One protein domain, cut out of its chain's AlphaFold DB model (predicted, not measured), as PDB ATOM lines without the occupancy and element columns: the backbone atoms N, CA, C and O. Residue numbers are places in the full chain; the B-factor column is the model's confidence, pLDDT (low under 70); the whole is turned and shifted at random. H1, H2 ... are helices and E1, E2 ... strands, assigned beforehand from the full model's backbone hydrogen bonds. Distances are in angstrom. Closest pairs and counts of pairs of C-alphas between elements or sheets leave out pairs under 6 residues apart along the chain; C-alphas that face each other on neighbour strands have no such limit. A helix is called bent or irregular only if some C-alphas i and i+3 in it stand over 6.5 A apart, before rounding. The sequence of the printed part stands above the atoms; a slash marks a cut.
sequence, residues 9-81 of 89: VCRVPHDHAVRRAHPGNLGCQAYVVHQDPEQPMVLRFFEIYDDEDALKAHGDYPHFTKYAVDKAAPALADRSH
ATOM      1  N   VAL A   9     205.351 211.683 218.710       40.50
ATOM      2  CA  VAL A   9     204.145 212.245 219.348       40.50
ATOM      3  C   VAL A   9     203.966 213.682 218.877       40.50
ATOM      4  O   VAL A   9     204.894 214.483 218.942       40.50
ATOM      5  N   CYS A  10     202.768 214.010 218.399       40.50
ATOM      6  CA  CYS A  10     202.424 215.317 217.845       40.50
ATOM      7  C   CYS A  10     201.093 215.771 218.458       40.50
ATOM      8  O   CYS A  10     200.056 215.151 218.221       40.50
ATOM      9  N   ARG A  11     201.090 216.842 219.259       40.53
ATOM     10  CA  ARG A  11     199.858 217.385 219.855       40.53
ATOM     11  C   ARG A  11     199.138 218.351 218.899       40.53
ATOM     12  O   ARG A  11     199.426 219.543 218.930       40.53
ATOM     13  N   VAL A  12     198.215 217.860 218.068       34.28
ATOM     14  CA  VAL A  12     197.557 218.622 216.974       34.28
ATOM     15  C   VAL A  12     196.019 218.496 217.016       34.28
ATOM     16  O   VAL A  12     195.520 217.493 217.525       34.28
ATOM     17  N   PRO A  13     195.237 219.464 216.484       33.41
ATOM     18  CA  PRO A  13     193.772 219.389 216.493       33.41
ATOM     19  C   PRO A  13     193.189 218.424 215.436       33.41
ATOM     20  O   PRO A  13     193.438 218.584 214.247       33.41
ATOM     21  N   HIS A  14     192.377 217.476 215.915       30.62
ATOM     22  CA  HIS A  14     191.288 216.710 215.270       30.62
ATOM     23  C   HIS A  14     191.259 216.529 213.724       30.62
ATOM     24  O   HIS A  14     190.774 217.396 213.001       30.62
ATOM     25  N   ASP A  15     191.607 215.318 213.260       35.72
ATOM     26  CA  ASP A  15     191.128 214.647 212.026       35.72
ATOM     27  C   ASP A  15     191.296 213.107 212.210       35.72
ATOM     28  O   ASP A  15     192.062 212.678 213.078       35.72
ATOM     29  N   HIS A  16     190.560 212.264 211.472       34.22
ATOM     30  CA  HIS A  16     190.495 210.804 211.675       34.22
ATOM     31  C   HIS A  16     191.530 210.008 210.845       34.22
ATOM     32  O   HIS A  16     191.848 210.319 209.702       34.22
ATOM     33  N   ALA A  17     192.005 208.890 211.403       37.06
ATOM     34  CA  ALA A  17     193.067 208.057 210.831       37.06
ATOM     35  C   ALA A  17     192.784 207.505 209.411       37.06
ATOM     36  O   ALA A  17     191.829 206.757 209.196       37.06
ATOM     37  N   VAL A  18     193.701 207.759 208.467       40.53
ATOM     38  CA  VAL A  18     193.688 207.182 207.109       40.53
ATOM     39  C   VAL A  18     194.845 206.200 206.930       40.53
ATOM     40  O   VAL A  18     196.008 206.594 206.931       40.53
ATOM     41  N   ARG A  19     194.536 204.920 206.676       45.84
ATOM     42  CA  ARG A  19     195.507 203.952 206.138       45.84
ATOM     43  C   ARG A  19     195.555 204.046 204.614       45.84
ATOM     44  O   ARG A  19     194.667 203.521 203.943       45.84
ATOM     45  N   ARG A  20     196.608 204.650 204.065       47.22
ATOM     46  CA  ARG A  20     197.067 204.438 202.679       47.22
ATOM     47  C   ARG A  20     198.588 204.528 202.656       47.22
ATOM     48  O   ARG A  20     199.130 205.460 203.242       47.22
ATOM     49  N   ALA A  21     199.256 203.612 201.953       45.19
ATOM     50  CA  ALA A  21     200.640 203.836 201.543       45.19
ATOM     51  C   ALA A  21     200.682 205.170 200.783       45.19
ATOM     52  O   ALA A  21     199.909 205.359 199.837       45.19
ATOM     53  N   HIS A  22     201.484 206.127 201.249       47.31
ATOM     54  CA  HIS A  22     201.483 207.468 200.679       47.31
ATOM     55  C   HIS A  22     202.247 207.428 199.347       47.31
ATOM     56  O   HIS A  22     203.456 207.205 199.376       47.31
ATOM     57  N   PRO A  23     201.612 207.666 198.179       49.25
ATOM     58  CA  PRO A  23     202.251 207.501 196.865       49.25
ATOM     59  C   PRO A  23     203.287 208.598 196.536       49.25
ATOM     60  O   PRO A  23     203.565 208.863 195.371       49.25
ATOM     61  N   GLY A  24     203.822 209.266 197.561       55.91
ATOM     62  CA  GLY A  24     204.795 210.350 197.482       55.91
ATOM     63  C   GLY A  24     205.968 210.230 198.460       55.91
ATOM     64  O   GLY A  24     206.764 211.154 198.489       55.91
ATOM     65  N   ASN A  25     206.089 209.141 199.233       59.75
ATOM     66  CA  ASN A  25     207.311 208.790 199.973       59.75
ATOM     67  C   ASN A  25     207.870 207.492 199.369       59.75
ATOM     68  O   ASN A  25     207.238 206.443 199.515       59.75
ATOM     69  N   LEU A  26     209.041 207.528 198.723       69.62
ATOM     70  CA  LEU A  26     209.750 206.281 198.414       69.62
ATOM     71  C   LEU A  26     210.203 205.633 199.733       69.62
ATOM     72  O   LEU A  26     210.661 206.328 200.635       69.62
ATOM     73  N   GLY A  27     210.037 204.317 199.853       72.62
ATOM     74  CA  GLY A  27     210.456 203.556 201.031       72.62
ATOM     75  C   GLY A  27     209.635 203.760 202.309       72.62
ATOM     76  O   GLY A  27     210.098 203.390 203.378       72.62
ATOM     77  N   CYS A  28     208.424 204.325 202.243       81.38
ATOM     78  CA  CYS A  28     207.486 204.356 203.375       81.38
ATOM     79  C   CYS A  28     206.520 203.162 203.307       81.38
ATOM     80  O   CYS A  28     205.537 203.194 202.562       81.38
ATOM     81  N   GLN A  29     206.757 202.128 204.118       79.94
ATOM     82  CA  GLN A  29     205.926 200.919 204.175       79.94
ATOM     83  C   GLN A  29     204.580 201.159 204.868       79.94
ATOM     84  O   GLN A  29     203.538 200.686 204.410       79.94
ATOM     85  N   ALA A  30     204.588 201.903 205.977       80.19
ATOM     86  CA  ALA A  30     203.388 202.193 206.753       80.19
ATOM     87  C   ALA A  30     203.419 203.608 207.327       80.19
ATOM     88  O   ALA A  30     204.449 204.080 207.795       80.19
ATOM     89  N   TYR A  31     202.253 204.250 207.340       79.94
ATOM     90  CA  TYR A  31     202.017 205.523 208.007       79.94
ATOM     91  C   TYR A  31     200.642 205.444 208.669       79.94
ATOM     92  O   TYR A  31     199.621 205.337 207.983       79.94
ATOM     93  N   VAL A  32     200.609 205.403 209.999       82.06
ATOM     94  CA  VAL A  32     199.379 205.242 210.781       82.06
ATOM     95  C   VAL A  32     199.337 206.294 211.878       82.06
ATOM     96  O   VAL A  32     200.260 206.411 212.680       82.06
ATOM     97  N   VAL A  33     198.235 207.037 211.934       84.69
ATOM     98  CA  VAL A  33     197.978 208.030 212.978       84.69
ATOM     99  C   VAL A  33     196.960 207.454 213.955       84.69
ATOM    100  O   VAL A  33     195.907 206.976 213.539       84.69
ATOM    101  N   HIS A  34     197.263 207.506 215.247       86.38
ATOM    102  CA  HIS A  34     196.337 207.169 216.324       86.38
ATOM    103  C   HIS A  34     196.101 208.394 217.205       86.38
ATOM    104  O   HIS A  34     197.048 209.082 217.576       86.38
ATOM    105  N   GLN A  35     194.847 208.640 217.573       83.44
ATOM    106  CA  GLN A  35     194.483 209.589 218.623       83.44
ATOM    107  C   GLN A  35     194.394 208.839 219.954       83.44
ATOM    108  O   GLN A  35     193.872 207.724 220.004       83.44
ATOM    109  N   ASP A  36     194.913 209.435 221.021       82.88
ATOM    110  CA  ASP A  36     194.792 208.894 222.372       82.88
ATOM    111  C   ASP A  36     193.343 209.093 222.880       82.88
ATOM    112  O   ASP A  36     192.862 210.232 222.894       82.88
ATOM    113  N   PRO A  37     192.603 208.026 223.250       87.00
ATOM    114  CA  PRO A  37     191.184 208.131 223.601       87.00
ATOM    115  C   PRO A  37     190.948 208.834 224.944       87.00
ATOM    116  O   PRO A  37     189.871 209.385 225.158       87.00
ATOM    117  N   GLU A  38     191.943 208.837 225.836       93.56
ATOM    118  CA  GLU A  38     191.888 209.536 227.125       93.56
ATOM    119  C   GLU A  38     192.443 210.964 227.015       93.56
ATOM    120  O   GLU A  38     192.083 211.843 227.799       93.56
ATOM    121  N   GLN A  39     193.291 211.223 226.013       87.62
ATOM    122  CA  GLN A  39     193.908 212.526 225.761       87.62
ATOM    123  C   GLN A  39     193.689 212.985 224.305       87.62
ATOM    124  O   GLN A  39     194.635 212.968 223.516       87.62
ATOM    125  N   PRO A  40     192.497 213.494 223.927       86.94
ATOM    126  CA  PRO A  40     192.134 213.754 222.524       86.94
ATOM    127  C   PRO A  40     193.046 214.710 221.739       86.94
ATOM    128  O   PRO A  40     193.010 214.724 220.511       86.94
ATOM    129  N   MET A  41     193.867 215.519 222.414       86.75
ATOM    130  CA  MET A  41     194.856 216.385 221.758       86.75
ATOM    131  C   MET A  41     196.165 215.664 221.399       86.75
ATOM    132  O   MET A  41     196.986 216.232 220.687       86.75
ATOM    133  N   VAL A  42     196.402 214.449 221.902       85.19
ATOM    134  CA  VAL A  42     197.627 213.670 221.680       85.19
ATOM    135  C   VAL A  42     197.435 212.759 220.470       85.19
ATOM    136  O   VAL A  42     196.669 211.796 220.523       85.19
ATOM    137  N   LEU A  43     198.169 213.039 219.388       85.62
ATOM    138  CA  LEU A  43     198.285 212.137 218.244       85.62
ATOM    139  C   LEU A  43     199.635 211.409 218.282       85.62
ATOM    140  O   LEU A  43     200.678 211.996 218.586       85.62
ATOM    141  N   ARG A  44     199.611 210.119 217.955       87.00
ATOM    142  CA  ARG A  44     200.770 209.227 217.867       87.00
ATOM    143  C   ARG A  44     200.922 208.767 216.425       87.00
ATOM    144  O   ARG A  44     199.972 208.245 215.842       87.00
ATOM    145  N   PHE A  45     202.109 208.967 215.873       87.25
ATOM    146  CA  PHE A  45     202.453 208.604 214.507       87.25
ATOM    147  C   PHE A  45     203.333 207.355 214.543       87.25
ATOM    148  O   PHE A  45     204.408 207.353 215.148       87.25
ATOM    149  N   PHE A  46     202.838 206.291 213.913       85.62
ATOM    150  CA  PHE A  46     203.556 205.042 213.695       85.62
ATOM    151  C   PHE A  46     203.936 204.983 212.224       85.62
ATOM    152  O   PHE A  46     203.077 204.864 211.347       85.62
ATOM    153  N   GLU A  47     205.230 205.109 211.972       85.56
ATOM    154  CA  GLU A  47     205.803 205.196 210.638       85.56
ATOM    155  C   GLU A  47     206.821 204.061 210.492       85.56
ATOM    156  O   GLU A  47     207.641 203.853 211.386       85.56
ATOM    157  N   ILE A  48     206.738 203.298 209.402       84.19
ATOM    158  CA  ILE A  48     207.678 202.218 209.078       84.19
ATOM    159  C   ILE A  48     208.277 202.542 207.717       84.19
ATOM    160  O   ILE A  48     207.537 202.747 206.751       84.19
ATOM    161  N   TYR A  49     209.604 202.561 207.659       84.38
ATOM    162  CA  TYR A  49     210.388 202.830 206.462       84.38
ATOM    163  C   TYR A  49     211.254 201.617 206.109       84.38
ATOM    164  O   TYR A  49     211.566 200.813 206.986       84.38
ATOM    165  N   ASP A  50     211.626 201.493 204.834       83.31
ATOM    166  CA  ASP A  50     212.545 200.456 204.346       83.31
ATOM    167  C   ASP A  50     213.926 200.579 205.015       83.31
ATOM    168  O   ASP A  50     214.528 199.574 205.388       83.31
ATOM    169  N   ASP A  51     214.404 201.815 205.197       83.25
ATOM    170  CA  ASP A  51     215.680 202.144 205.833       83.25
ATOM    171  C   ASP A  51     215.690 203.572 206.435       83.25
ATOM    172  O   ASP A  51     214.703 204.317 206.399       83.25
ATOM    173  N   GLU A  52     216.826 203.951 207.029       85.44
ATOM    174  CA  GLU A  52     217.048 205.267 207.646       85.44
ATOM    175  C   GLU A  52     217.082 206.416 206.617       85.44
ATOM    176  O   GLU A  52     216.738 207.553 206.945       85.44
ATOM    177  N   ASP A  53     217.481 206.149 205.372       86.38
ATOM    178  CA  ASP A  53     217.613 207.177 204.339       86.38
ATOM    179  C   ASP A  53     216.250 207.519 203.720       86.38
ATOM    180  O   ASP A  53     215.966 208.696 203.487       86.38
ATOM    181  N   ALA A  54     215.346 206.543 203.590       83.56
ATOM    182  CA  ALA A  54     213.932 206.763 203.290       83.56
ATOM    183  C   ALA A  54     213.235 207.615 204.373       83.56
ATOM    184  O   ALA A  54     212.475 208.534 204.050       83.56
ATOM    185  N   LEU A  55     213.540 207.376 205.657       85.94
ATOM    186  CA  LEU A  55     213.053 208.208 206.767       85.94
ATOM    187  C   LEU A  55     213.602 209.645 206.705       85.94
ATOM    188  O   LEU A  55     212.856 210.591 206.965       85.94
ATOM    189  N   LYS A  56     214.887 209.838 206.376       86.75
ATOM    190  CA  LYS A  56     215.464 211.186 206.197       86.75
ATOM    191  C   LYS A  56     214.773 211.913 205.046       86.75
ATOM    192  O   LYS A  56     214.261 213.013 205.250       86.75
ATOM    193  N   ALA A  57     214.675 211.255 203.891       85.75
ATOM    194  CA  ALA A  57     214.044 211.791 202.689       85.75
ATOM    195  C   ALA A  57     212.565 212.166 202.900       85.75
ATOM    196  O   ALA A  57     212.089 213.103 202.260       85.75
ATOM    197  N   HIS A  58     211.842 211.514 203.826       84.19
ATOM    198  CA  HIS A  58     210.473 211.918 204.181       84.19
ATOM    199  C   HIS A  58     210.377 213.417 204.536       84.19
ATOM    200  O   HIS A  58     209.422 214.087 204.133       84.19
ATOM    201  N   GLY A  59     211.374 213.957 205.248       84.44
ATOM    202  CA  GLY A  59     211.405 215.361 205.665       84.44
ATOM    203  C   GLY A  59     211.514 216.370 204.516       84.44
ATOM    204  O   GLY A  59     211.075 217.510 204.672       84.44
ATOM    205  N   ASP A  60     212.048 215.951 203.367       87.12
ATOM    206  CA  ASP A  60     212.362 216.830 202.234       87.12
ATOM    207  C   ASP A  60     211.198 216.968 201.236       87.12
ATOM    208  O   ASP A  60     211.199 217.855 200.376       87.12
ATOM    209  N   TYR A  61     210.174 216.113 201.327       82.56
ATOM    210  CA  TYR A  61     209.044 216.171 200.405       82.56
ATOM    211  C   TYR A  61     208.142 217.398 200.658       82.56
ATOM    212  O   TYR A  61     207.848 217.735 201.808       82.56
ATOM    213  N   PRO A  62     207.555 218.017 199.608       87.31
ATOM    214  CA  PRO A  62     206.743 219.235 199.749       87.31
ATOM    215  C   PRO A  62     205.545 219.131 200.709       87.31
ATOM    216  O   PRO A  62     205.085 220.141 201.248       87.31
ATOM    217  N   HIS A  63     205.013 217.924 200.927       79.69
ATOM    218  CA  HIS A  63     203.930 217.703 201.884       79.69
ATOM    219  C   HIS A  63     204.403 217.829 203.342       79.69
ATOM    220  O   HIS A  63     203.624 218.280 204.182       79.69
ATOM    221  N   PHE A  64     205.664 217.496 203.642       85.00
ATOM    222  CA  PHE A  64     206.231 217.645 204.979       85.00
ATOM    223  C   PHE A  64     206.317 219.123 205.367       85.00
ATOM    224  O   PHE A  64     205.794 219.503 206.413       85.00
ATOM    225  N   THR A  65     206.834 219.988 204.489       87.38
ATOM    226  CA  THR A  65     206.811 221.445 204.712       87.38
ATOM    227  C   THR A  65     205.379 221.949 204.926       87.38
ATOM    228  O   THR A  65     205.055 222.466 205.992       87.38
ATOM    229  N   LYS A  66     204.475 221.671 203.977       86.00
ATOM    230  CA  LYS A  66     203.087 222.168 203.995       86.00
ATOM    231  C   LYS A  66     202.271 221.757 205.230       86.00
ATOM    232  O   LYS A  66     201.361 222.487 205.630       86.00
ATOM    233  N   TYR A  67     202.502 220.561 205.779       85.56
ATOM    234  CA  TYR A  67     201.694 220.017 206.877       85.56
ATOM    235  C   TYR A  67     202.445 219.953 208.207       85.56
ATOM    236  O   TYR A  67     201.886 220.370 209.220       85.56
ATOM    237  N   ALA A  68     203.692 219.480 208.234       84.62
ATOM    238  CA  ALA A  68     204.462 219.350 209.468       84.62
ATOM    239  C   ALA A  68     205.127 220.672 209.891       84.62
ATOM    240  O   ALA A  68     205.072 221.010 211.073       84.62
ATOM    241  N   VAL A  69     205.716 221.424 208.951       85.75
ATOM    242  CA  VAL A  69     206.432 222.681 209.253       85.75
ATOM    243  C   VAL A  69     205.472 223.867 209.344       85.75
ATOM    244  O   VAL A  69     205.415 224.514 210.383       85.75
ATOM    245  N   ASP A  70     204.678 224.122 208.303       86.56
ATOM    246  CA  ASP A  70     203.876 225.352 208.200       86.56
ATOM    247  C   ASP A  70     202.607 225.334 209.066       86.56
ATOM    248  O   ASP A  70     202.094 226.384 209.450       86.56
ATOM    249  N   LYS A  71     202.060 224.140 209.341       83.75
ATOM    250  CA  LYS A  71     200.756 223.971 210.007       83.75
ATOM    251  C   LYS A  71     200.839 223.308 211.370       83.75
ATOM    252  O   LYS A  71     200.291 223.846 212.327       83.75
ATOM    253  N   ALA A  72     201.466 222.135 211.458       83.69
ATOM    254  CA  ALA A  72     201.524 221.401 212.714       83.69
ATOM    255  C   ALA A  72     202.453 222.107 213.703       83.69
ATOM    256  O   ALA A  72     201.969 222.528 214.746       83.69
ATOM    257  N   ALA A  73     203.741 222.286 213.378       84.00
ATOM    258  CA  ALA A  73     204.753 222.774 214.321       84.00
ATOM    259  C   ALA A  73     204.368 224.052 215.106       84.00
ATOM    260  O   ALA A  73     204.587 224.047 216.316       84.00
ATOM    261  N   PRO A  74     203.739 225.095 214.518       87.69
ATOM    262  CA  PRO A  74     203.301 226.281 215.265       87.69
ATOM    263  C   PRO A  74     202.129 226.032 216.231       87.69
ATOM    264  O   PRO A  74     201.901 226.833 217.133       87.69
ATOM    265  N   ALA A  75     201.368 224.952 216.033       86.06
ATOM    266  CA  ALA A  75     200.221 224.559 216.852       86.06
ATOM    267  C   ALA A  75     200.553 223.479 217.904       86.06
ATOM    268  O   ALA A  75     199.721 223.199 218.771       86.06
ATOM    269  N   LEU A  76     201.742 222.865 217.848       83.88
ATOM    270  CA  LEU A  76     202.174 221.857 218.820       83.88
ATOM    271  C   LEU A  76     202.587 222.524 220.133       83.88
ATOM    272  O   LEU A  76     203.525 223.316 220.160       83.88
ATOM    273  N   ALA A  77     201.966 222.131 221.247       89.31
ATOM    274  CA  ALA A  77     202.506 222.476 222.568       89.31
ATOM    275  C   ALA A  77     203.699 221.585 222.972       89.31
ATOM    276  O   ALA A  77     204.457 221.955 223.862       89.31
ATOM    277  N   ASP A  78     203.832 220.406 222.354       87.25
ATOM    278  CA  ASP A  78     204.954 219.479 222.525       87.25
ATOM    279  C   ASP A  78     205.101 218.568 221.289       87.25
ATOM    280  O   ASP A  78     204.112 218.283 220.597       87.25
ATOM    281  N   ARG A  79     206.334 218.108 221.030       85.38
ATOM    282  CA  ARG A  79     206.666 217.121 219.994       85.38
ATOM    283  C   ARG A  79     207.861 216.257 220.409       85.38
ATOM    284  O   ARG A  79     208.999 216.718 220.337       85.38
ATOM    285  N   SER A  80     207.624 214.985 220.721       85.69
ATOM    286  CA  SER A  80     208.684 214.000 220.988       85.69
ATOM    287  C   SER A  80     208.894 213.031 219.815       85.69
ATOM    288  O   SER A  80     208.028 212.898 218.942       85.69
ATOM    289  N   HIS A  81     210.070 212.394 219.752       82.94
ATOM    290  CA  HIS A  81     210.436 211.421 218.714       82.94
ATOM    291  C   HIS A  81     211.554 210.455 219.149       82.94
ATOM    292  O   HIS A  81     212.175 210.691 220.180       82.94
TER     293      HIS A  81
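What this domain is: This is residues 9 to 81 of the 89 residues of the protein "ABM domain-containing protein" of Streptomyces griseoruber (UniProt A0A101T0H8). A long hairpin, E1 and E2, forms one side and helix H2 the other, with short helix H1 at the corner between them; residues 9 to 27 form a long stretch with no named element. The 73 printed residues hold E1, E2, H1 and H2 in that order, an antiparallel sheet E1 - E2 and a mixed class, with under half in named elements. The whole is compact, radius of gyration of the C-alphas 12.4 A, spanning 33 by 23 by 19 A.

Where its parts are: E1 is residues 28 to 35, 20.7 A, from C-alpha 28 at (207.486, 204.356, 203.375). E2 is 43 to 49, 19.3 A; H1 is 52 to 58. H2 is 62 to 75, 19.1 A, ending at C-alpha 75 (200.221, 224.559, 216.852); it is irregular, but only just: C-alphas 70 and 73 are 6.7 A apart.

How they stand to each other: E1 and E2 are antiparallel at 169 degrees; N 32 and O 46 are within hydrogen-bond range, 2.9 A. The closest C-alphas of E2 and H1, Tyr 49 and Leu 55, are 6.0 A apart. H1 and H2 are close but not clearly touching, His 58 to Phe 64 C-alphas 7.2 A, about perpendicular at 81 degrees. H2 is apart from E1 and E2. In H1 every O i to N i+4 pair is within hydrogen-bond range; in H2 4 of 10, and 1 of 11 O i to N i+3 pairs.

The domain as a whole: The farthest C-alphas, Glu 38 and Asp 53, are 34.4 A apart. The printed part has no cut, and no link between named elements is long. Residues 9 to 26 have pLDDT under 70.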